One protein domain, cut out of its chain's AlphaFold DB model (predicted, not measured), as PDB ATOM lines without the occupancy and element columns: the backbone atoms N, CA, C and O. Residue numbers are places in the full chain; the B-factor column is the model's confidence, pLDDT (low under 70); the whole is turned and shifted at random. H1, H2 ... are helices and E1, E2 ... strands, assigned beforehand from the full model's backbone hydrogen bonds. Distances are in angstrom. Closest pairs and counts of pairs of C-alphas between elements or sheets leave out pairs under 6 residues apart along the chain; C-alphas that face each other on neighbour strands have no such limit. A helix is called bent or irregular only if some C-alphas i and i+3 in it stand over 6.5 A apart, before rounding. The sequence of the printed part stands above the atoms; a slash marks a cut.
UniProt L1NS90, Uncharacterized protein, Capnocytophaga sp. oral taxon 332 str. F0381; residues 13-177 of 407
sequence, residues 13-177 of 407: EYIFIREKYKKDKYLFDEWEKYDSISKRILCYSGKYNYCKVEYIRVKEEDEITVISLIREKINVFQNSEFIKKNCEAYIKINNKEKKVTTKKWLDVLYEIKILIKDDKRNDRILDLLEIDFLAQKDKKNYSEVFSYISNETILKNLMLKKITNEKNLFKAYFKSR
ATOM      1  N   GLU A  13     -80.779 137.031 -25.716       92.50
ATOM      2  CA  GLU A  13     -80.022 138.223 -26.080       92.50
ATOM      3  C   GLU A  13     -78.542 137.865 -26.189       92.50
ATOM      4  O   GLU A  13     -77.983 137.200 -25.318       92.50
ATOM      5  N   TYR A  14     -77.925 138.308 -27.279       93.44
ATOM      6  CA  TYR A  14     -76.522 138.087 -27.593       93.44
ATOM      7  C   TYR A  14     -75.858 139.423 -27.912       93.44
ATOM      8  O   TYR A  14     -76.422 140.251 -28.631       93.44
ATOM      9  N   ILE A  15     -74.653 139.628 -27.385       92.94
ATOM     10  CA  ILE A  15     -73.864 140.849 -27.564       92.94
ATOM     11  C   ILE A  15     -72.517 140.472 -28.181       92.94
ATOM     12  O   ILE A  15     -71.819 139.597 -27.676       92.94
ATOM     13  N   PHE A  16     -72.150 141.165 -29.255       93.56
ATOM     14  CA  PHE A  16     -70.916 140.962 -30.003       93.56
ATOM     15  C   PHE A  16     -70.132 142.269 -30.050       93.56
ATOM     16  O   PHE A  16     -70.541 143.238 -30.694       93.56
ATOM     17  N   ILE A  17     -69.007 142.296 -29.339       90.81
ATOM     18  CA  ILE A  17     -68.175 143.486 -29.143       90.81
ATOM     19  C   ILE A  17     -66.888 143.323 -29.943       90.81
ATOM     20  O   ILE A  17     -66.245 142.274 -29.897       90.81
ATOM     21  N   ARG A  18     -66.489 144.376 -30.658       87.88
ATOM     22  CA  ARG A  18     -65.213 144.384 -31.382       87.88
ATOM     23  C   ARG A  18     -64.035 144.397 -30.420       87.88
ATOM     24  O   ARG A  18     -64.107 145.025 -29.366       87.88
ATOM     25  N   GLU A  19     -62.920 143.808 -30.849       85.19
ATOM     26  CA  GLU A  19     -61.656 143.753 -30.100       85.19
ATOM     27  C   GLU A  19     -61.280 145.123 -29.511       85.19
ATOM     28  O   GLU A  19     -61.076 145.259 -28.306       85.19
ATOM     29  N   LYS A  20     -61.315 146.167 -30.354       88.56
ATOM     30  CA  LYS A  20     -60.957 147.543 -29.980       88.56
ATOM     31  C   LYS A  20     -61.816 148.147 -28.861       88.56
ATOM     32  O   LYS A  20     -61.368 149.083 -28.216       88.56
ATOM     33  N   TYR A  21     -63.027 147.633 -28.633       89.69
ATOM     34  CA  TYR A  21     -63.949 148.126 -27.604       89.69
ATOM     35  C   TYR A  21     -64.001 147.229 -26.358       89.69
ATOM     36  O   TYR A  21     -64.690 147.577 -25.403       89.69
ATOM     37  N   LYS A  22     -63.281 146.095 -26.317       87.75
ATOM     38  CA  LYS A  22     -63.267 145.201 -25.140       87.75
ATOM     39  C   LYS A  22     -62.717 145.902 -23.893       87.75
ATOM     40  O   LYS A  22     -63.300 145.773 -22.820       87.75
ATOM     41  N   LYS A  23     -61.636 146.682 -24.042       88.19
ATOM     42  CA  LYS A  23     -61.048 147.473 -22.947       88.19
ATOM     43  C   LYS A  23     -62.041 148.507 -22.414       88.19
ATOM     44  O   LYS A  23     -62.265 148.577 -21.211       88.19
ATOM     45  N   ASP A  24     -62.676 149.252 -23.312       89.12
ATOM     46  CA  ASP A  24     -63.689 150.237 -22.938       89.12
ATOM     47  C   ASP A  24     -64.897 149.570 -22.278       89.12
ATOM     48  O   ASP A  24     -65.447 150.113 -21.329       89.12
ATOM     49  N   LYS A  25     -65.291 148.363 -22.704       89.31
ATOM     50  CA  LYS A  25     -66.381 147.640 -22.043       89.31
ATOM     51  C   LYS A  25     -66.041 147.267 -20.600       89.31
ATOM     52  O   LYS A  25     -66.872 147.474 -19.726       89.31
ATOM     53  N   TYR A  26     -64.817 146.813 -20.340       88.50
ATOM     54  CA  TYR A  26     -64.356 146.569 -18.971       88.50
ATOM     55  C   TYR A  26     -64.404 147.841 -18.113       88.50
ATOM     56  O   TYR A  26     -64.840 147.794 -16.967       88.50
ATOM     57  N   LEU A  27     -64.012 148.990 -18.676       89.06
ATOM     58  CA  LEU A  27     -64.094 150.280 -17.986       89.06
ATOM     59  C   LEU A  27     -65.542 150.677 -17.656       89.06
ATOM     60  O   LEU A  27     -65.771 151.278 -16.612       89.06
ATOM     61  N   PHE A  28     -66.521 150.324 -18.496       88.75
ATOM     62  CA  PHE A  28     -67.941 150.507 -18.169       88.75
ATOM     63  C   PHE A  28     -68.361 149.633 -16.983       88.75
ATOM     64  O   PHE A  28     -68.994 150.138 -16.060       88.75
ATOM     65  N   ASP A  29     -67.981 148.353 -16.985       88.19
ATOM     66  CA  ASP A  29     -68.338 147.405 -15.921       88.19
ATOM     67  C   ASP A  29     -67.637 147.743 -14.586       88.19
ATOM     68  O   ASP A  29     -68.187 147.517 -13.508       88.19
ATOM     69  N   GLU A  30     -66.418 148.293 -14.635       90.31
ATOM     70  CA  GLU A  30     -65.730 148.885 -13.479       90.31
ATOM     71  C   GLU A  30     -66.483 150.127 -12.991       90.31
ATOM     72  O   GLU A  30     -66.798 150.235 -11.807       90.31
ATOM     73  N   TRP A  31     -66.811 151.042 -13.911       89.88
ATOM     74  CA  TRP A  31     -67.474 152.297 -13.584       89.88
ATOM     75  C   TRP A  31     -68.830 152.078 -12.908       89.88
ATOM     76  O   TRP A  31     -69.134 152.764 -11.934       89.88
ATOM     77  N   GLU A  32     -69.625 151.101 -13.359       88.94
ATOM     78  CA  GLU A  32     -70.933 150.781 -12.770       88.94
ATOM     79  C   GLU A  32     -70.859 150.401 -11.280       88.94
ATOM     80  O   GLU A  32     -71.818 150.685 -10.555       88.94
ATOM     81  N   LYS A  33     -69.732 149.848 -10.807       93.31
ATOM     82  CA  LYS A  33     -69.539 149.387  -9.416       93.31
ATOM     83  C   LYS A  33     -69.287 150.509  -8.411       93.31
ATOM     84  O   LYS A  33     -69.453 150.286  -7.216       93.31
ATOM     85  N   TYR A  34     -68.878 151.690  -8.866       91.19
ATOM     86  CA  TYR A  34     -68.617 152.822  -7.978       91.19
ATOM     87  C   TYR A  34     -69.911 153.473  -7.468       91.19
ATOM     88  O   TYR A  34     -70.948 153.468  -8.145       91.19
ATOM     89  N   ASP A  35     -69.839 154.093  -6.289       91.75
ATOM     90  CA  ASP A  35     -70.884 154.991  -5.798       91.75
ATOM     91  C   ASP A  35     -70.995 156.257  -6.676       91.75
ATOM     92  O   ASP A  35     -70.120 156.560  -7.492       91.75
ATOM     93  N   SER A  36     -72.091 157.004  -6.526       88.69
ATOM     94  CA  SER A  36     -72.383 158.187  -7.352       88.69
ATOM     95  C   SER A  36     -71.293 159.269  -7.268       88.69
ATOM     96  O   SER A  36     -70.928 159.851  -8.291       88.69
ATOM     97  N   ILE A  37     -70.707 159.512  -6.088       89.50
ATOM     98  CA  ILE A  37     -69.668 160.538  -5.913       89.50
ATOM     99  C   ILE A  37     -68.387 160.101  -6.628       89.50
ATOM    100  O   ILE A  37     -67.842 160.861  -7.434       89.50
ATOM    101  N   SER A  38     -67.960 158.859  -6.416       90.31
ATOM    102  CA  SER A  38     -66.786 158.283  -7.078       90.31
ATOM    103  C   SER A  38     -66.927 158.261  -8.607       90.31
ATOM    104  O   SER A  38     -65.994 158.643  -9.317       90.31
ATOM    105  N   LYS A  39     -68.111 157.907  -9.137       90.69
ATOM    106  CA  LYS A  39     -68.411 157.945 -10.585       90.69
ATOM    107  C   LYS A  39     -68.176 159.326 -11.191       90.69
ATOM    108  O   LYS A  39     -67.586 159.419 -12.272       90.69
ATOM    109  N   ARG A  40     -68.629 160.382 -10.502       86.50
ATOM    110  CA  ARG A  40     -68.461 161.777 -10.931       86.50
ATOM    111  C   ARG A  40     -67.002 162.204 -10.894       86.50
ATOM    112  O   ARG A  40     -66.500 162.684 -11.907       86.50
ATOM    113  N   ILE A  41     -66.321 161.990  -9.765       87.75
ATOM    114  CA  ILE A  41     -64.916 162.387  -9.582       87.75
ATOM    115  C   ILE A  41     -64.043 161.757 -10.668       87.75
ATOM    116  O   ILE A  41     -63.310 162.469 -11.349       87.75
ATOM    117  N   LEU A  42     -64.173 160.447 -10.891       87.12
ATOM    118  CA  LEU A  42     -63.361 159.736 -11.880       87.12
ATOM    119  C   LEU A  42     -63.681 160.138 -13.331       87.12
ATOM    120  O   LEU A  42     -62.802 160.102 -14.194       87.12
ATOM    121  N   CYS A  43     -64.928 160.517 -13.634       84.75
ATOM    122  CA  CYS A  43     -65.257 161.077 -14.948       84.75
ATOM    123  C   CYS A  43     -64.635 162.463 -15.136       84.75
ATOM    124  O   CYS A  43     -63.962 162.684 -16.141       84.75
ATOM    125  N   TYR A  44     -64.801 163.373 -14.170       84.62
ATOM    126  CA  TYR A  44     -64.242 164.727 -14.245       84.62
ATOM    127  C   TYR A  44     -62.709 164.744 -14.217       84.62
ATOM    128  O   TYR A  44     -62.107 165.600 -14.859       84.62
ATOM    129  N   SER A  45     -62.073 163.757 -13.578       85.69
ATOM    130  CA  SER A  45     -60.619 163.553 -13.632       85.69
ATOM    131  C   SER A  45     -60.128 162.997 -14.977       85.69
ATOM    132  O   SER A  45     -58.934 162.768 -15.155       85.69
ATOM    133  N   GLY A  46     -61.035 162.731 -15.923       83.00
ATOM    134  CA  GLY A  46     -60.718 162.320 -17.286       83.00
ATOM    135  C   GLY A  46     -60.565 160.817 -17.513       83.00
ATOM    136  O   GLY A  46     -60.432 160.420 -18.670       83.00
ATOM    137  N   LYS A  47     -60.662 159.965 -16.476       84.69
ATOM    138  CA  LYS A  47     -60.466 158.500 -16.598       84.69
ATOM    139  C   LYS A  47     -61.422 157.867 -17.620       84.69
ATOM    140  O   LYS A  47     -61.037 156.935 -18.320       84.69
ATOM    141  N   TYR A  48     -62.640 158.405 -17.743       84.38
ATOM    142  CA  TYR A  48     -63.703 157.863 -18.603       84.38
ATOM    143  C   TYR A  48     -64.177 158.813 -19.725       84.38
ATOM    144  O   TYR A  48     -65.123 158.481 -20.440       84.38
ATOM    145  N   ASN A  49     -63.527 159.969 -19.938       71.38
ATOM    146  CA  ASN A  49     -64.020 161.038 -20.837       71.38
ATOM    147  C   ASN A  49     -64.247 160.605 -22.300       71.38
ATOM    148  O   ASN A  49     -65.132 161.132 -22.982       71.38
ATOM    149  N   TYR A  50     -63.478 159.625 -22.779       75.25
ATOM    150  CA  TYR A  50     -63.561 159.106 -24.148       75.25
ATOM    151  C   TYR A  50     -64.084 157.669 -24.228       75.25
ATOM    152  O   TYR A  50     -64.120 157.104 -25.319       75.25
ATOM    153  N   CYS A  51     -64.521 157.095 -23.103       83.62
ATOM    154  CA  CYS A  51     -64.954 155.707 -23.047       83.62
ATOM    155  C   CYS A  51     -66.249 155.538 -23.851       83.62
ATOM    156  O   CYS A  51     -67.312 156.070 -23.497       83.62
ATOM    157  N   LYS A  52     -66.162 154.807 -24.959       89.81
ATOM    158  CA  LYS A  52     -67.283 154.574 -25.867       89.81
ATOM    159  C   LYS A  52     -67.207 153.142 -26.361       89.81
ATOM    160  O   LYS A  52     -66.226 152.743 -26.973       89.81
ATOM    161  N   VAL A  53     -68.303 152.413 -26.206       91.88
ATOM    162  CA  VAL A  53     -68.408 151.037 -26.693       91.88
ATOM    163  C   VAL A  53     -69.408 151.004 -27.837       91.88
ATOM    164  O   VAL A  53     -70.501 151.558 -27.725       91.88
ATOM    165  N   GLU A  54     -69.057 150.341 -28.935       94.00
ATOM    166  CA  GLU A  54     -70.032 149.937 -29.949       94.00
ATOM    167  C   GLU A  54     -70.057 148.419 -30.070       94.00
ATOM    168  O   GLU A  54     -69.019 147.753 -30.007       94.00
ATOM    169  N   TYR A  55     -71.254 147.869 -30.242       93.88
ATOM    170  CA  TYR A  55     -71.453 146.433 -30.370       93.88
ATOM    171  C   TYR A  55     -72.697 146.102 -31.186       93.88
ATOM    172  O   TYR A  55     -73.647 146.885 -31.268       93.88
ATOM    173  N   ILE A  56     -72.700 144.900 -31.757       96.12
ATOM    174  CA  ILE A  56     -73.898 144.305 -32.339       96.12
ATOM    175  C   ILE A  56     -74.652 143.567 -31.238       96.12
ATOM    176  O   ILE A  56     -74.099 142.720 -30.542       96.12
ATOM    177  N   ARG A  57     -75.936 143.880 -31.089       95.25
ATOM    178  CA  ARG A  57     -76.878 143.141 -30.252       95.25
ATOM    179  C   ARG A  57     -77.829 142.353 -31.136       95.25
ATOM    180  O   ARG A  57     -78.482 142.955 -31.986       95.25
ATOM    181  N   VAL A  58     -77.979 141.061 -30.877       95.38
ATOM    182  CA  VAL A  58     -79.036 140.224 -31.452       95.38
ATOM    183  C   VAL A  58     -80.008 139.864 -30.336       95.38
ATOM    184  O   VAL A  58     -79.619 139.235 -29.355       95.38
ATOM    185  N   LYS A  59     -81.260 140.301 -30.462       94.62
ATOM    186  CA  LYS A  59     -82.323 140.047 -29.490       94.62
ATOM    187  C   LYS A  59     -83.446 139.258 -30.153       94.62
ATOM    188  O   LYS A  59     -84.003 139.718 -31.147       94.62
ATOM    189  N   GLU A  60     -83.789 138.116 -29.580       91.56
ATOM    190  CA  GLU A  60     -84.904 137.269 -29.993       91.56
ATOM    191  C   GLU A  60     -85.989 137.308 -28.918       91.56
ATOM    192  O   GLU A  60     -85.773 136.907 -27.769       91.56
ATOM    193  N   GLU A  61     -87.162 137.811 -29.292       88.31
ATOM    194  CA  GLU A  61     -88.363 137.804 -28.460       88.31
ATOM    195  C   GLU A  61     -89.549 137.339 -29.312       88.31
ATOM    196  O   GLU A  61     -89.849 137.919 -30.357       88.31
ATOM    197  N   ASP A  62     -90.221 136.279 -28.865       85.56
ATOM    198  CA  ASP A  62     -91.346 135.645 -29.555       85.56
ATOM    199  C   ASP A  62     -91.033 135.201 -30.998       85.56
ATOM    200  O   ASP A  62     -90.400 134.169 -31.211       85.56
ATOM    201  N   GLU A  63     -91.523 135.947 -31.993       88.25
ATOM    202  CA  GLU A  63     -91.302 135.731 -33.435       88.25
ATOM    203  C   GLU A  63     -90.566 136.915 -34.075       88.25
ATOM    204  O   GLU A  63     -90.587 137.095 -35.296       88.25
ATOM    205  N   ILE A  64     -89.928 137.742 -33.245       92.31
ATOM    206  CA  ILE A  64     -89.200 138.931 -33.657       92.31
ATOM    207  C   ILE A  64     -87.721 138.760 -33.316       92.31
ATOM    208  O   ILE A  64     -87.346 138.617 -32.154       92.31
ATOM    209  N   THR A  65     -86.879 138.879 -34.338       93.88
ATOM    210  CA  THR A  65     -85.426 138.985 -34.183       93.88
ATOM    211  C   THR A  65     -85.008 140.413 -34.503       93.88
ATOM    212  O   THR A  65     -85.342 140.947 -35.563       93.88
ATOM    213  N   VAL A  66     -84.284 141.061 -33.593       95.19
ATOM    214  CA  VAL A  66     -83.754 142.414 -33.785       95.19
ATOM    215  C   VAL A  66     -82.240 142.387 -33.681       95.19
ATOM    216  O   VAL A  66     -81.683 142.104 -32.624       95.19
ATOM    217  N   ILE A  67     -81.587 142.760 -34.771       95.88
ATOM    218  CA  ILE A  67     -80.152 143.009 -34.840       95.88
ATOM    219  C   ILE A  67     -79.961 144.516 -34.733       95.88
ATOM    220  O   ILE A  67     -80.556 145.263 -35.508       95.88
ATOM    221  N   SER A  68     -79.177 144.994 -33.779       96.81
ATOM    222  CA  SER A  68     -78.957 146.426 -33.567       96.81
ATOM    223  C   SER A  68     -77.477 146.730 -33.418       96.81
ATOM    224  O   SER A  68     -76.790 146.046 -32.668       96.81
ATOM    225  N   LEU A  69     -77.020 147.796 -34.067       97.12
ATOM    226  CA  LEU A  69     -75.763 148.447 -33.728       97.12
ATOM    227  C   LEU A  69     -76.033 149.427 -32.586       97.12
ATOM    228  O   LEU A  69     -76.732 150.431 -32.765       97.12
ATOM    229  N   ILE A  70     -75.512 149.099 -31.408       96.50
ATOM    230  CA  ILE A  70     -75.667 149.901 -30.201       96.50
ATOM    231  C   ILE A  70     -74.371 150.644 -29.924       96.50
ATOM    232  O   ILE A  70     -73.287 150.067 -29.988       96.50
ATOM    233  N   ARG A  71     -74.508 151.921 -29.574       95.12
ATOM    234  CA  ARG A  71     -73.440 152.748 -29.030       95.12
ATOM    235  C   ARG A  71     -73.751 153.073 -27.577       95.12
ATOM    236  O   ARG A  71     -74.794 153.660 -27.287       95.12
ATOM    237  N   GLU A  72     -72.825 152.747 -26.690       93.94
ATOM    238  CA  GLU A  72     -72.853 153.130 -25.283       93.94
ATOM    239  C   GLU A  72     -71.816 154.226 -25.018       93.94
ATOM    240  O   GLU A  72     -70.693 154.192 -25.533       93.94
ATOM    241  N   LYS A  73     -72.201 155.220 -24.218       93.19
ATOM    242  CA  LYS A  73     -71.304 156.257 -23.700       93.19
ATOM    243  C   LYS A  73     -71.633 156.522 -22.232       93.19
ATOM    244  O   LYS A  73     -72.810 156.679 -21.903       93.19
ATOM    245  N   ILE A  74     -70.616 156.610 -21.381       89.06
ATOM    246  CA  ILE A  74     -70.783 157.127 -20.019       89.06
ATOM    247  C   ILE A  74     -71.086 158.624 -20.113       89.06
ATOM    248  O   ILE A  74     -70.376 159.374 -20.786       89.06
ATOM    249  N   ASN A  75     -72.158 159.046 -19.450       87.50
ATOM    250  CA  ASN A  75     -72.545 160.441 -19.329       87.50
ATOM    251  C   ASN A  75     -72.688 160.807 -17.853       87.50
ATOM    252  O   ASN A  75     -73.345 160.107 -17.083       87.50
ATOM    253  N   VAL A  76     -72.114 161.952 -17.501       84.69
ATOM    254  CA  VAL A  76     -72.238 162.572 -16.184       84.69
ATOM    255  C   VAL A  76     -72.697 164.012 -16.392       84.69
ATOM    256  O   VAL A  76     -72.062 164.763 -17.134       84.69
ATOM    257  N   PHE A  77     -73.818 164.380 -15.777       80.69
ATOM    258  CA  PHE A  77     -74.417 165.713 -15.838       80.69
ATOM    259  C   PHE A  77     -74.787 166.172 -14.435       80.69
ATOM    260  O   PHE A  77     -75.756 165.658 -13.877       80.69
ATOM    261  N   GLN A  78     -74.063 167.164 -13.908       78.00
ATOM    262  CA  GLN A  78     -74.277 167.763 -12.585       78.00
ATOM    263  C   GLN A  78     -74.405 166.703 -11.474       78.00
ATOM    264  O   GLN A  78     -73.391 166.260 -10.943       78.00
ATOM    265  N   ASN A  79     -75.637 166.269 -11.180       79.31
ATOM    266  CA  ASN A  79     -75.988 165.308 -10.131       79.31
ATOM    267  C   ASN A  79     -76.517 163.961 -10.668       79.31
ATOM    268  O   ASN A  79     -77.160 163.219  -9.927       79.31
ATOM    269  N   SER A  80     -76.318 163.665 -11.954       82.94
ATOM    270  CA  SER A  80     -76.800 162.442 -12.602       82.94
ATOM    271  C   SER A  80     -75.692 161.725 -13.365       82.94
ATOM    272  O   SER A  80     -74.920 162.338 -14.107       82.94
ATOM    273  N   GLU A  81     -75.655 160.402 -13.223       89.88
ATOM    274  CA  GLU A  81     -74.696 159.526 -13.884       89.88
ATOM    275  C   GLU A  81     -75.441 158.378 -14.558       89.88
ATOM    276  O   GLU A  81     -76.188 157.640 -13.915       89.88
ATOM    277  N   PHE A  82     -75.248 158.206 -15.863       89.25
ATOM    278  CA  PHE A  82     -75.893 157.124 -16.595       89.25
ATOM    279  C   PHE A  82     -75.100 156.716 -17.830       89.25
ATOM    280  O   PHE A  82     -74.368 157.500 -18.437       89.25
ATOM    281  N   ILE A  83     -75.303 155.473 -18.259       88.38
ATOM    282  CA  ILE A  83     -74.817 154.997 -19.549       88.38
ATOM    283  C   ILE A  83     -75.880 155.297 -20.598       88.38
ATOM    284  O   ILE A  83     -76.956 154.695 -20.628       88.38
ATOM    285  N   LYS A  84     -75.578 156.240 -21.491       90.25
ATOM    286  CA  LYS A  84     -76.441 156.538 -22.631       90.25
ATOM    287  C   LYS A  84     -76.283 155.436 -23.671       90.25
ATOM    288  O   LYS A  84     -75.210 155.297 -24.259       90.25
ATOM    289  N   LYS A  85     -77.362 154.691 -23.918       92.75
ATOM    290  CA  LYS A  85     -77.438 153.655 -24.958       92.75
ATOM    291  C   LYS A  85     -78.229 154.177 -26.151       92.75
ATOM    292  O   LYS A  85     -79.417 154.465 -26.029       92.75
ATOM    293  N   ASN A  86     -77.588 154.265 -27.309       93.75
ATOM    294  CA  ASN A  86     -78.223 154.683 -28.555       93.75
ATOM    295  C   ASN A  86     -78.276 153.518 -29.547       93.75
ATOM    296  O   ASN A  86     -77.270 152.854 -29.785       93.75
ATOM    297  N   CYS A  87     -79.438 153.313 -30.172       95.56
ATOM    298  CA  CYS A  87     -79.570 152.435 -31.334       95.56
ATOM    299  C   CYS A  87     -79.287 153.231 -32.617       95.56
ATOM    300  O   CYS A  87     -80.139 153.977 -33.124       95.56
ATOM    301  N   GLU A  88     -78.067 153.088 -33.131       96.75
ATOM    302  CA  GLU A  88     -77.594 153.814 -34.312       96.75
ATOM    303  C   GLU A  88     -78.218 153.238 -35.591       96.75
ATOM    304  O   GLU A  88     -78.725 153.982 -36.438       96.75
ATOM    305  N   ALA A  89     -78.272 151.907 -35.675       97.44
ATOM    306  CA  ALA A  89     -78.782 151.162 -36.818       97.44
ATOM    307  C   ALA A  89     -79.436 149.843 -36.375       97.44
ATOM    308  O   ALA A  89     -79.080 149.292 -35.332       97.44
ATOM    309  N   TYR A  90     -80.384 149.320 -37.156       97.19
ATOM    310  CA  TYR A  90     -80.993 148.019 -36.878       97.19
ATOM    311  C   TYR A  90     -81.562 147.315 -38.115       97.19
ATOM    312  O   TYR A  90     -81.913 147.938 -39.122       97.19
ATOM    313  N   ILE A  91     -81.728 146.001 -37.975       97.12
ATOM    314  CA  ILE A  91     -82.533 145.124 -38.826       97.12
ATOM    315  C   ILE A  91     -83.492 144.378 -37.897       97.12
ATOM    316  O   ILE A  91     -83.063 143.641 -37.012       97.12
ATOM    317  N   LYS A  92     -84.795 144.587 -38.070       96.19
ATOM    318  CA  LYS A  92     -85.857 143.936 -37.297       96.19
ATOM    319  C   LYS A  92     -86.656 143.024 -38.216       96.19
ATOM    320  O   LYS A  92     -87.277 143.499 -39.169       96.19
ATOM    321  N   ILE A  93     -86.654 141.736 -37.900       95.19
ATOM    322  CA  ILE A  93     -87.305 140.655 -38.635       95.19
ATOM    323  C   ILE A  93     -88.528 140.232 -37.830       95.19
ATOM    324  O   ILE A  93     -88.391 139.764 -36.708       95.19
ATOM    325  N   ASN A  94     -89.721 140.413 -38.388       93.69
ATOM    326  CA  ASN A  94     -90.960 139.865 -37.851       93.69
ATOM    327  C   ASN A  94     -91.315 138.611 -38.659       93.69
ATOM    328  O   ASN A  94     -91.800 138.707 -39.792       93.69
ATOM    329  N   ASN A  95     -91.047 137.438 -38.085       86.81
ATOM    330  CA  ASN A  95     -91.264 136.151 -38.743       86.81
ATOM    331  C   ASN A  95     -92.750 135.811 -38.904       86.81
ATOM    332  O   ASN A  95     -93.088 135.109 -39.864       86.81
ATOM    333  N   LYS A  96     -93.611 136.352 -38.027       89.75
ATOM    334  CA  LYS A  96     -95.073 136.210 -38.073       89.75
ATOM    335  C   LYS A  96     -95.664 136.922 -39.280       89.75
ATOM    336  O   LYS A  96     -96.361 136.331 -40.095       89.75
ATOM    337  N   GLU A  97     -95.337 138.205 -39.412       92.19
ATOM    338  CA  GLU A  97     -95.855 139.087 -40.465       92.19
ATOM    339  C   GLU A  97     -95.056 138.995 -41.770       92.19
ATOM    340  O   GLU A  97     -95.374 139.678 -42.741       92.19
ATOM    341  N   LYS A  98     -93.973 138.204 -41.793       92.50
ATOM    342  CA  LYS A  98     -93.001 138.149 -42.898       92.50
ATOM    343  C   LYS A  98     -92.524 139.543 -43.317       92.50
ATOM    344  O   LYS A  98     -92.356 139.837 -44.501       92.50
ATOM    345  N   LYS A  99     -92.275 140.403 -42.325       94.75
ATOM    346  CA  LYS A  99     -91.910 141.808 -42.519       94.75
ATOM    347  C   LYS A  99     -90.528 142.085 -41.954       94.75
ATOM    348  O   LYS A  99     -90.211 141.699 -40.834       94.75
ATOM    349  N   VAL A 100     -89.720 142.810 -42.718       95.94
ATOM    350  CA  VAL A 100     -88.399 143.274 -42.289       95.94
ATOM    351  C   VAL A 100     -88.395 144.796 -42.308       95.94
ATOM    352  O   VAL A 100     -88.742 145.417 -43.313       95.94
ATOM    353  N   THR A 101     -88.022 145.389 -41.178       96.19
ATOM    354  CA  THR A 101     -87.904 146.841 -40.987       96.19
ATOM    355  C   THR A 101     -86.466 147.180 -40.642       96.19
ATOM    356  O   THR A 101     -85.823 146.451 -39.888       96.19
ATOM    357  N   THR A 102     -85.941 148.261 -41.207       96.62
ATOM    358  CA  THR A 102     -84.519 148.581 -41.086       96.62
ATOM    359  C   THR A 102     -84.281 150.060 -40.811       96.62
ATOM    360  O   THR A 102     -85.111 150.907 -41.135       96.62
ATOM    361  N   LYS A 103     -83.127 150.368 -40.220       96.94
ATOM    362  CA  LYS A 103     -82.548 151.712 -40.121       96.94
ATOM    363  C   LYS A 103     -81.052 151.572 -40.351       96.94
ATOM    364  O   LYS A 103     -80.413 150.838 -39.605       96.94
ATOM    365  N   LYS A 104     -80.509 152.250 -41.370       96.06
ATOM    366  CA  LYS A 104     -79.078 152.194 -41.732       96.06
ATOM    367  C   LYS A 104     -78.513 150.757 -41.747       96.06
ATOM    368  O   LYS A 104     -77.466 150.477 -41.182       96.06
ATOM    369  N   TRP A 105     -79.226 149.815 -42.367       95.12
ATOM    370  CA  TRP A 105     -78.864 148.387 -42.336       95.12
ATOM    371  C   TRP A 105     -77.468 148.078 -42.892       95.12
ATOM    372  O   TRP A 105     -76.866 147.089 -42.482       95.12
ATOM    373  N   LEU A 106     -76.952 148.916 -43.799       93.50
ATOM    374  CA  LEU A 106     -75.584 148.805 -44.304       93.50
ATOM    375  C   LEU A 106     -74.562 148.898 -43.163       93.50
ATOM    376  O   LEU A 106     -73.630 148.101 -43.143       93.50
ATOM    377  N   ASP A 107     -74.782 149.780 -42.183       94.88
ATOM    378  CA  ASP A 107     -73.916 149.930 -41.007       94.88
ATOM    379  C   ASP A 107     -73.944 148.655 -40.150       94.88
ATOM    380  O   ASP A 107     -72.907 148.186 -39.686       94.88
ATOM    381  N   VAL A 108     -75.124 148.037 -39.996       94.75
ATOM    382  CA  VAL A 108     -75.269 146.754 -39.285       94.75
ATOM    383  C   VAL A 108     -74.481 145.652 -39.992       94.75
ATOM    384  O   VAL A 108     -73.698 144.954 -39.352       94.75
ATOM    385  N   LEU A 109     -74.654 145.493 -41.309       92.12
ATOM    386  CA  LEU A 109     -73.929 144.468 -42.069       92.12
ATOM    387  C   LEU A 109     -72.421 144.715 -42.085       92.12
ATOM    388  O   LEU A 109     -71.648 143.760 -42.022       92.12
ATOM    389  N   TYR A 110     -72.006 145.976 -42.175       91.00
ATOM    390  CA  TYR A 110     -70.605 146.367 -42.133       91.00
ATOM    391  C   TYR A 110     -69.957 145.965 -40.806       91.00
ATOM    392  O   TYR A 110     -68.905 145.327 -40.809       91.00
ATOM    393  N   GLU A 111     -70.607 146.253 -39.677       91.56
ATOM    394  CA  GLU A 111     -70.082 145.878 -38.363       91.56
ATOM    395  C   GLU A 111     -70.105 144.358 -38.135       91.56
ATOM    396  O   GLU A 111     -69.127 143.817 -37.623       91.56
ATOM    397  N   ILE A 112     -71.141 143.636 -38.588       90.56
ATOM    398  CA  ILE A 112     -71.157 142.157 -38.565       90.56
ATOM    399  C   ILE A 112     -69.973 141.590 -39.354       90.56
ATOM    400  O   ILE A 112     -69.247 140.728 -38.857       90.56
ATOM    401  N   LYS A 113     -69.743 142.102 -40.568       88.00
ATOM    402  CA  LYS A 113     -68.620 141.695 -41.417       88.00
ATOM    403  C   LYS A 113     -67.281 141.896 -40.709       88.00
ATOM    404  O   LYS A 113     -66.407 141.038 -40.819       88.00
ATOM    405  N   ILE A 114     -67.099 143.014 -40.005       87.69
ATOM    406  CA  ILE A 114     -65.865 143.257 -39.251       87.69
ATOM    407  C   ILE A 114     -65.738 142.286 -38.079       87.69
ATOM    408  O   ILE A 114     -64.693 141.659 -37.943       87.69
ATOM    409  N   LEU A 115     -66.788 142.120 -37.274       88.88
ATOM    410  CA  LEU A 115     -66.780 141.219 -36.118       88.88
ATOM    411  C   LEU A 115     -66.367 139.795 -36.502       88.88
ATOM    412  O   LEU A 115     -65.509 139.205 -35.847       88.88
ATOM    413  N   ILE A 116     -66.941 139.269 -37.582       85.25
ATOM    414  CA  ILE A 116     -66.625 137.932 -38.101       85.25
ATOM    415  C   ILE A 116     -65.184 137.858 -38.629       85.25
ATOM    416  O   ILE A 116     -64.475 136.870 -38.423       85.25
ATOM    417  N   LYS A 117     -64.716 138.919 -39.299       82.69
ATOM    418  CA  LYS A 117     -63.334 138.991 -39.782       82.69
ATOM    419  C   LYS A 117     -62.332 138.998 -38.624       82.69
ATOM    420  O   LYS A 117     -61.283 138.362 -38.746       82.69
ATOM    421  N   ASP A 118     -62.649 139.676 -37.528       81.38
ATOM    422  CA  ASP A 118     -61.780 139.788 -36.358       81.38
ATOM    423  C   ASP A 118     -61.693 138.431 -35.621       81.38
ATOM    424  O   ASP A 118     -60.598 137.881 -35.483       81.38
ATOM    425  N   ASP A 119     -62.828 137.803 -35.288       78.81
ATOM    426  CA  ASP A 119     -62.888 136.524 -34.555       78.81
ATOM    427  C   ASP A 119     -63.920 135.560 -35.169       78.81
ATOM    428  O   ASP A 119     -65.105 135.876 -35.260       78.81
ATOM    429  N   LYS A 120     -63.484 134.340 -35.528       74.06
ATOM    430  CA  LYS A 120     -64.359 133.293 -36.095       74.06
ATOM    431  C   LYS A 120     -65.485 132.882 -35.145       74.06
ATOM    432  O   LYS A 120     -66.535 132.458 -35.602       74.06
ATOM    433  N   ARG A 121     -65.328 133.036 -33.826       76.75
ATOM    434  CA  ARG A 121     -66.418 132.768 -32.865       76.75
ATOM    435  C   ARG A 121     -67.634 133.672 -33.097       76.75
ATOM    436  O   ARG A 121     -68.744 133.306 -32.710       76.75
ATOM    437  N   ASN A 122     -67.446 134.816 -33.759       81.94
ATOM    438  CA  ASN A 122     -68.528 135.712 -34.154       81.94
ATOM    439  C   ASN A 122     -69.313 135.217 -35.381       81.94
ATOM    440  O   ASN A 122     -70.357 135.800 -35.670       81.94
ATOM    441  N   ASP A 123     -68.897 134.127 -36.050       81.75
ATOM    442  CA  ASP A 123     -69.731 133.427 -37.047       81.75
ATOM    443  C   ASP A 123     -71.085 133.019 -36.448       81.75
ATOM    444  O   ASP A 123     -72.083 132.995 -37.159       81.75
ATOM    445  N   ARG A 124     -71.162 132.852 -35.118       85.56
ATOM    446  CA  ARG A 124     -72.415 132.645 -34.382       85.56
ATOM    447  C   ARG A 124     -73.489 133.694 -34.688       85.56
ATOM    448  O   ARG A 124     -74.670 133.388 -34.580       85.56
ATOM    449  N   ILE A 125     -73.122 134.927 -35.061       86.75
ATOM    450  CA  ILE A 125     -74.099 135.928 -35.523       86.75
ATOM    451  C   ILE A 125     -74.860 135.399 -36.741       86.75
ATOM    452  O   ILE A 125     -76.064 135.597 -36.826       86.75
ATOM    453  N   LEU A 126     -74.175 134.738 -37.676       87.38
ATOM    454  CA  LEU A 126     -74.788 134.155 -38.868       87.38
ATOM    455  C   LEU A 126     -75.663 132.954 -38.519       87.38
ATOM    456  O   LEU A 126     -76.761 132.867 -39.062       87.38
ATOM    457  N   ASP A 127     -75.232 132.112 -37.576       85.06
ATOM    458  CA  ASP A 127     -76.030 130.980 -37.083       85.06
ATOM    459  C   ASP A 127     -77.349 131.466 -36.456       85.06
ATOM    460  O   ASP A 127     -78.415 130.922 -36.726       85.06
ATOM    461  N   LEU A 128     -77.301 132.548 -35.664       85.62
ATOM    462  CA  LEU A 128     -78.494 133.185 -35.078       85.62
ATOM    463  C   LEU A 128     -79.447 133.756 -36.137       85.62
ATOM    464  O   LEU A 128     -80.629 133.961 -35.876       85.62
ATOM    465  N   LEU A 129     -78.937 134.044 -37.332       81.56
ATOM    466  CA  LEU A 129     -79.735 134.511 -38.462       81.56
ATOM    467  C   LEU A 129     -80.125 133.378 -39.413       81.56
ATOM    468  O   LEU A 129     -80.891 133.624 -40.345       81.56
ATOM    469  N   GLU A 130     -79.622 132.164 -39.172       82.50
ATOM    470  CA  GLU A 130     -79.737 131.000 -40.049       82.50
ATOM    471  C   GLU A 130     -79.261 131.311 -41.481       82.50
ATOM    472  O   GLU A 130     -79.943 131.028 -42.472       82.50
ATOM    473  N   ILE A 131     -78.097 131.964 -41.595       82.81
ATOM    474  CA  ILE A 131     -77.476 132.337 -42.877       82.81
ATOM    475  C   ILE A 131     -76.079 131.719 -43.004       82.81
ATOM    476  O   ILE A 131     -75.092 132.385 -43.323       82.81
ATOM    477  N   ASP A 132     -76.006 130.412 -42.790       76.12
ATOM    478  CA  ASP A 132     -74.756 129.658 -42.666       76.12
ATOM    479  C   ASP A 132     -73.890 129.732 -43.933       76.12
ATOM    480  O   ASP A 132     -72.666 129.698 -43.867       76.12
ATOM    481  N   PHE A 133     -74.494 129.907 -45.116       81.44
ATOM    482  CA  PHE A 133     -73.739 130.016 -46.372       81.44
ATOM    483  C   PHE A 133     -72.914 131.312 -46.481       81.44
ATOM    484  O   PHE A 133     -72.047 131.419 -47.353       81.44
ATOM    485  N   LEU A 134     -73.188 132.315 -45.637       79.69
ATOM    486  CA  LEU A 134     -72.331 133.493 -45.512       79.69
ATOM    487  C   LEU A 134     -71.090 133.215 -44.659       79.69
ATOM    488  O   LEU A 134     -70.143 133.994 -44.760       79.69
ATOM    489  N   ALA A 135     -71.064 132.135 -43.872       73.75
ATOM    490  CA  ALA A 135     -69.860 131.685 -43.189       73.75
ATOM    491  C   ALA A 135     -68.868 131.162 -44.237       73.75
ATOM    492  O   ALA A 135     -69.211 130.362 -45.110       73.75
ATOM    493  N   GLN A 136     -67.629 131.646 -44.201       69.19
ATOM    494  CA  GLN A 136     -66.611 131.339 -45.204       69.19
ATOM    495  C   GLN A 136     -65.353 130.818 -44.516       69.19
ATOM    496  O   GLN A 136     -64.829 131.421 -43.583       69.19
ATOM    497  N   LYS A 137     -64.813 129.698 -45.015       68.81
ATOM    498  CA  LYS A 137     -63.573 129.120 -44.466       68.81
ATOM    499  C   LYS A 137     -62.399 130.105 -44.549       68.81
ATOM    500  O   LYS A 137     -61.605 130.186 -43.606       68.81
ATOM    501  N   ASP A 138     -62.321 130.844 -45.659       68.25
ATOM    502  CA  ASP A 138     -61.341 131.904 -45.900       68.25
ATOM    503  C   ASP A 138     -61.937 133.284 -45.589       68.25
ATOM    504  O   ASP A 138     -62.953 133.698 -46.159       68.25
ATOM    505  N   LYS A 139     -61.241 134.029 -44.721       65.00
ATOM    506  CA  LYS A 139     -61.627 135.374 -44.298       65.00
ATOM    507  C   LYS A 139     -61.686 136.382 -45.459       65.00
ATOM    508  O   LYS A 139     -62.423 137.366 -45.364       65.00
ATOM    509  N   LYS A 140     -60.947 136.160 -46.557       63.25
ATOM    510  CA  LYS A 140     -60.970 137.031 -47.751       63.25
ATOM    511  C   LYS A 140     -62.334 137.019 -48.455       63.25
ATOM    512  O   LYS A 140     -62.796 138.070 -48.901       63.25
ATOM    513  N   ASN A 141     -63.031 135.881 -48.446       65.38
ATOM    514  CA  ASN A 141     -64.280 135.691 -49.191       65.38
ATOM    515  C   ASN A 141     -65.499 136.364 -48.539       65.38
ATOM    516  O   ASN A 141     -66.452 136.694 -49.247       65.38
ATOM    517  N   TYR A 142     -65.482 136.640 -47.226       68.19
ATOM    518  CA  TYR A 142     -66.600 137.336 -46.565       68.19
ATOM    519  C   TYR A 142     -66.874 138.701 -47.193       68.19
ATOM    520  O   TYR A 142     -68.026 139.095 -47.356       68.19
ATOM    521  N   SER A 143     -65.821 139.431 -47.579       67.44
ATOM    522  CA  SER A 143     -65.984 140.745 -48.201       67.44
ATOM    523  C   SER A 143     -66.744 140.669 -49.520       67.44
ATOM    524  O   SER A 143     -67.552 141.553 -49.807       67.44
ATOM    525  N   GLU A 144     -66.510 139.607 -50.285       76.44
ATOM    526  CA  GLU A 144     -67.110 139.406 -51.598       76.44
ATOM    527  C   GLU A 144     -68.587 139.036 -51.482       76.44
ATOM    528  O   GLU A 144     -69.429 139.691 -52.088       76.44
ATOM    529  N   VAL A 145     -68.934 138.039 -50.662       82.75
ATOM    530  CA  VAL A 145     -70.322 137.554 -50.596       82.75
ATOM    531  C   VAL A 145     -71.250 138.589 -49.953       82.75
ATOM    532  O   VAL A 145     -72.357 138.812 -50.447       82.75
ATOM    533  N   PHE A 146     -70.790 139.298 -48.913       86.88
ATOM    534  CA  PHE A 146     -71.566 140.390 -48.312       86.88
ATOM    535  C   PHE A 146     -71.839 141.529 -49.305       86.88
ATOM    536  O   PHE A 146     -72.892 142.159 -49.219       86.88
ATOM    537  N   SER A 147     -70.948 141.771 -50.275       87.19
ATOM    538  CA  SER A 147     -71.151 142.817 -51.292       87.19
ATOM    539  C   SER A 147     -72.371 142.561 -52.188       87.19
ATOM    540  O   SER A 147     -72.962 143.502 -52.720       87.19
ATOM    541  N   TYR A 148     -72.813 141.302 -52.308       91.69
ATOM    542  CA  TYR A 148     -74.013 140.946 -53.066       91.69
ATOM    543  C   TYR A 148     -75.307 141.394 -52.373       91.69
ATOM    544  O   TYR A 148     -76.325 141.585 -53.047       91.69
ATOM    545  N   ILE A 149     -75.280 141.657 -51.060       93.44
ATOM    546  CA  ILE A 149     -76.384 142.273 -50.307       93.44
ATOM    547  C   ILE A 149     -76.378 143.789 -50.574       93.44
ATOM    548  O   ILE A 149     -76.155 144.612 -49.697       93.44
ATOM    549  N   SER A 150     -76.576 144.152 -51.840       91.56
ATOM    550  CA  SER A 150     -76.344 145.505 -52.367       91.56
ATOM    551  C   SER A 150     -77.524 146.469 -52.204       91.56
ATOM    552  O   SER A 150     -77.385 147.665 -52.440       91.56
ATOM    553  N   ASN A 151     -78.704 145.964 -51.844       94.62
ATOM    554  CA  ASN A 151     -79.906 146.771 -51.657       94.62
ATOM    555  C   ASN A 151     -80.849 146.138 -50.626       94.62
ATOM    556  O   ASN A 151     -80.742 144.955 -50.291       94.62
ATOM    557  N   GLU A 152     -81.808 146.937 -50.155       94.44
ATOM    558  CA  GLU A 152     -82.729 146.521 -49.099       94.44
ATOM    559  C   GLU A 152     -83.621 145.343 -49.530       94.44
ATOM    560  O   GLU A 152     -83.926 144.483 -48.715       94.44
ATOM    561  N   THR A 153     -84.007 145.236 -50.804       94.94
ATOM    562  CA  THR A 153     -84.828 144.113 -51.293       94.94
ATOM    563  C   THR A 153     -84.099 142.776 -51.162       94.94
ATOM    564  O   THR A 153     -84.690 141.794 -50.707       94.94
ATOM    565  N   ILE A 154     -82.811 142.728 -51.517       96.06
ATOM    566  CA  ILE A 154     -81.983 141.525 -51.344       96.06
ATOM    567  C   ILE A 154     -81.850 141.194 -49.858       96.06
ATOM    568  O   ILE A 154     -82.074 140.045 -49.485       96.06
ATOM    569  N   LEU A 155     -81.571 142.195 -49.014       95.31
ATOM    570  CA  LEU A 155     -81.518 142.015 -47.563       95.31
ATOM    571  C   LEU A 155     -82.829 141.434 -47.020       95.31
ATOM    572  O   LEU A 155     -82.806 140.455 -46.286       95.31
ATOM    573  N   LYS A 156     -83.980 142.012 -47.380       94.88
ATOM    574  CA  LYS A 156     -85.298 141.551 -46.920       94.88
ATOM    575  C   LYS A 156     -85.544 140.101 -47.324       94.88
ATOM    576  O   LYS A 156     -85.976 139.304 -46.499       94.88
ATOM    577  N   ASN A 157     -85.237 139.743 -48.569       95.00
ATOM    578  CA  ASN A 157     -85.389 138.369 -49.048       95.00
ATOM    579  C   ASN A 157     -84.444 137.393 -48.336       95.00
ATOM    580  O   ASN A 157     -84.850 136.269 -48.049       95.00
ATOM    581  N   LEU A 158     -83.221 137.822 -48.026       94.25
ATOM    582  CA  LEU A 158     -82.266 137.049 -47.240       94.25
ATOM    583  C   LEU A 158     -82.780 136.817 -45.810       94.25
ATOM    584  O   LEU A 158     -82.920 135.678 -45.389       94.25
ATOM    585  N   MET A 159     -83.167 137.888 -45.112       93.25
ATOM    586  CA  MET A 159     -83.666 137.846 -43.730       93.25
ATOM    587  C   MET A 159     -84.992 137.081 -43.587       93.25
ATOM    588  O   MET A 159     -85.292 136.547 -42.527       93.25
ATOM    589  N   LEU A 160     -85.792 137.003 -44.655       92.69
ATOM    590  CA  LEU A 160     -87.018 136.196 -44.716       92.69
ATOM    591  C   LEU A 160     -86.787 134.769 -45.235       92.69
ATOM    592  O   LEU A 160     -87.760 134.086 -45.558       92.69
ATOM    593  N   LYS A 161     -85.528 134.328 -45.356       90.81
ATOM    594  CA  LYS A 161     -85.136 132.983 -45.812       90.81
ATOM    595  C   LYS A 161     -85.647 132.623 -47.215       90.81
ATOM    596  O   LYS A 161     -85.775 131.456 -47.564       90.81
ATOM    597  N   LYS A 162     -85.914 133.627 -48.060       92.62
ATOM    598  CA  LYS A 162     -86.215 133.437 -49.494       92.62
ATOM    599  C   LYS A 162     -84.943 133.220 -50.318       92.62
ATOM    600  O   LYS A 162     -85.005 132.708 -51.432       92.62
ATOM    601  N   ILE A 163     -83.791 133.628 -49.785       93.25
ATOM    602  CA  ILE A 163     -82.459 133.360 -50.333       93.25
ATOM    603  C   ILE A 163     -81.713 132.516 -49.301       93.25
ATOM    604  O   ILE A 163     -81.408 133.007 -48.222       93.25
ATOM    605  N   THR A 164     -81.426 131.261 -49.638       90.50
ATOM    606  CA  THR A 164     -80.866 130.269 -48.700       90.50
ATOM    607  C   THR A 164     -79.478 129.764 -49.088       90.50
ATOM    608  O   THR A 164     -78.921 128.904 -48.418       90.50
ATOM    609  N   ASN A 165     -78.910 130.257 -50.191       90.44
ATOM    610  CA  ASN A 165     -77.576 129.876 -50.643       90.44
ATOM    611  C   ASN A 165     -76.919 130.995 -51.461       90.44
ATOM    612  O   ASN A 165     -77.591 131.886 -51.994       90.44
ATOM    613  N   GLU A 166     -75.595 130.906 -51.615       90.31
ATOM    614  CA  GLU A 166     -74.789 131.903 -52.324       90.31
ATOM    615  C   GLU A 166     -75.198 132.049 -53.798       90.31
ATOM    616  O   GLU A 166     -75.237 133.158 -54.329       90.31
ATOM    617  N   LYS A 167     -75.560 130.944 -54.467       91.56
ATOM    618  CA  LYS A 167     -76.005 130.957 -55.871       91.56
ATOM    619  C   LYS A 167     -77.250 131.828 -56.047       91.56
ATOM    620  O   LYS A 167     -77.298 132.653 -56.960       91.56
ATOM    621  N   ASN A 168     -78.235 131.686 -55.164       93.19
ATOM    622  CA  ASN A 168     -79.462 132.478 -55.173       93.19
ATOM    623  C   ASN A 168     -79.204 133.935 -54.769       93.19
ATOM    624  O   ASN A 168     -79.807 134.836 -55.356       93.19
ATOM    625  N   LEU A 169     -78.278 134.182 -53.835       94.19
ATOM    626  CA  LEU A 169     -77.860 135.536 -53.468       94.19
ATOM    627  C   LEU A 169     -77.217 136.254 -54.659       94.19
ATOM    628  O   LEU A 169     -77.621 137.364 -55.006       94.19
ATOM    629  N   PHE A 170     -76.281 135.591 -55.340       93.88
ATOM    630  CA  PHE A 170     -75.650 136.125 -56.541       93.88
ATOM    631  C   PHE A 170     -76.667 136.341 -57.669       93.88
ATOM    632  O   PHE A 170     -76.644 137.382 -58.321       93.88
ATOM    633  N   LYS A 171     -77.611 135.409 -57.869       94.56
ATOM    634  CA  LYS A 171     -78.704 135.562 -58.844       94.56
ATOM    635  C   LYS A 171     -79.544 136.814 -58.556       94.56
ATOM    636  O   LYS A 171     -79.843 137.573 -59.479       94.56
ATOM    637  N   ALA A 172     -79.893 137.056 -57.291       94.69
ATOM    638  CA  ALA A 172     -80.646 138.238 -56.871       94.69
ATOM    639  C   ALA A 172     -79.843 139.537 -57.063       94.69
ATOM    640  O   ALA A 172     -80.369 140.508 -57.612       94.69
ATOM    641  N   TYR A 173     -78.560 139.532 -56.687       94.88
ATOM    642  CA  TYR A 173     -77.627 140.631 -56.940       94.88
ATOM    643  C   TYR A 173     -77.540 140.963 -58.429       94.88
ATOM    644  O   TYR A 173     -77.804 142.097 -58.834       94.88
ATOM    645  N   PHE A 174     -77.266 139.961 -59.261       95.38
ATOM    646  CA  PHE A 174     -77.126 140.134 -60.697       95.38
ATOM    647  C   PHE A 174     -78.420 140.668 -61.327       95.38
ATOM    648  O   PHE A 174     -78.366 141.641 -62.075       95.38
ATOM    649  N   LYS A 175     -79.592 140.124 -60.960       93.75
ATOM    650  CA  LYS A 175     -80.901 140.617 -61.433       93.75
ATOM    651  C   LYS A 175     -81.164 142.069 -61.025       93.75
ATOM    652  O   LYS A 175     -81.704 142.834 -61.818       93.75
ATOM    653  N   SER A 176     -80.759 142.469 -59.818       93.00
ATOM    654  CA  SER A 176     -80.931 143.853 -59.352       93.00
ATOM    655  C   SER A 176     -80.115 144.864 -60.165       93.00
ATOM    656  O   SER A 176     -80.507 146.019 -60.298       93.00
ATOM    657  N   ARG A 177     -78.992 144.426 -60.745       92.12
ATOM    658  CA  ARG A 177     -78.108 145.257 -61.573       92.12
ATOM    659  C   ARG A 177     -78.446 145.142 -63.061       92.12
ATOM    660  O   ARG A 177     -78.286 146.116 -63.797       92.12
TER     661      ARG A 177
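AT A GLANCE: This is residues 13 to 177 of the 407 residues of an uncharacterized protein of Capnocytophaga sp. oral taxon 332 str. F0381 (UniProt L1NS90). A long, twisted sheet of five strands makes the spine of an elongated domain, and the hairpin of E3 and E4 runs on past the other strands as a two-stranded arm. H1 and H2 pack across this half, while at the other end H3, H4 and H6 cover the opposite face from H1, with H5 and H7 beyond them, off the sheet. The 165 printed residues hold seven named helices and five named strands, in the order E1 H1 H2 E2 E3 E4 E5 H3 H4 H5 H6 H7. The class is mixed; the antiparallel sheet runs E1 E2 E3 E4 E5. The whole is only just loose, close to compact, with a radius of gyration of the C-alphas of 18.6 A and spans of 59 by 36 by 26 A.

HOW THE PARTS SIT: Strands E2, residues 52 to 61, E3, 64 to 77, E4, 80 to 94, and E5, 99 to 103, form a meander, each the antiparallel neighbour of the one before. N 57 and O 68, N 71 and O 86, and N 92 and O 101 are within hydrogen-bond range at 2.8, 2.9 and 2.8 A. Edge strand E1, residues 13 to 17, is antiparallel to E2, with N 14 and O 58 2.8 A apart. E3 bends by 63 degrees at residue 67, E4 by 69 degrees at residue 91. Three layers are formed, helices on both faces: H3, residues 105 to 118, H4, 120 to 129, and H6, 152 to 159, on one face, H1, 19 to 32, on the other. H3 runs across the strands at a height of 9.2 A over the sheet; the C-alphas of Leu 69 and Val 108, its closest to E3, are 5.8 A apart. H6 lies over E5, closest C-alphas Val 100 and Lys 156, 5.8 A. H1 runs across the strands, closest to E2 at C-alphas Tyr 21 and Val 53, 5.4 A. H2, residues 36 to 44, lies over E3 and E4, closest to E3 at C-alphas Arg 40 and Val 76, 6.5 A. H3 and H4 form a helical hairpin, closest C-alphas Ile 116 and Asn 122, 4.9 A. H5, residues 139 to 147, touches H3 at a shallow tilt of 9 degrees, opposite ways, closest C-alphas Lys 117 and Lys 139, 6.0 A. H7, residues 166 to 177, forms a helical hairpin with H6, closest C-alphas Ile 154 and Ala 172, 6.6 A. Every O i to N i+4 pair is within hydrogen-bond range in H2, H3, H6 and H7; 8 of 10 are in H1, 3 of 6 in H4, 3 of 5 in H5.

IN THESE COORDINATES: E1 begins at C-alpha 13 (-80.022, 138.223, -26.080), and H7 ends at C-alpha 177 (-78.108, 145.257, -61.573). From first to last C-alpha E4 measures 36.7 A, E3 35.4 A, E2 27.1 A, H1 20.9 A and H3 20.0 A. H1 is irregular: C-alphas 20 and 23 are 7.0 A apart.

THE WHOLE: The C-alphas farthest apart, Ile 37 and Lys 175, are 60.0 A apart. The printed part has no cut and no long link. Its mean pLDDT is 88.6; residues 136 to 143 are under 70.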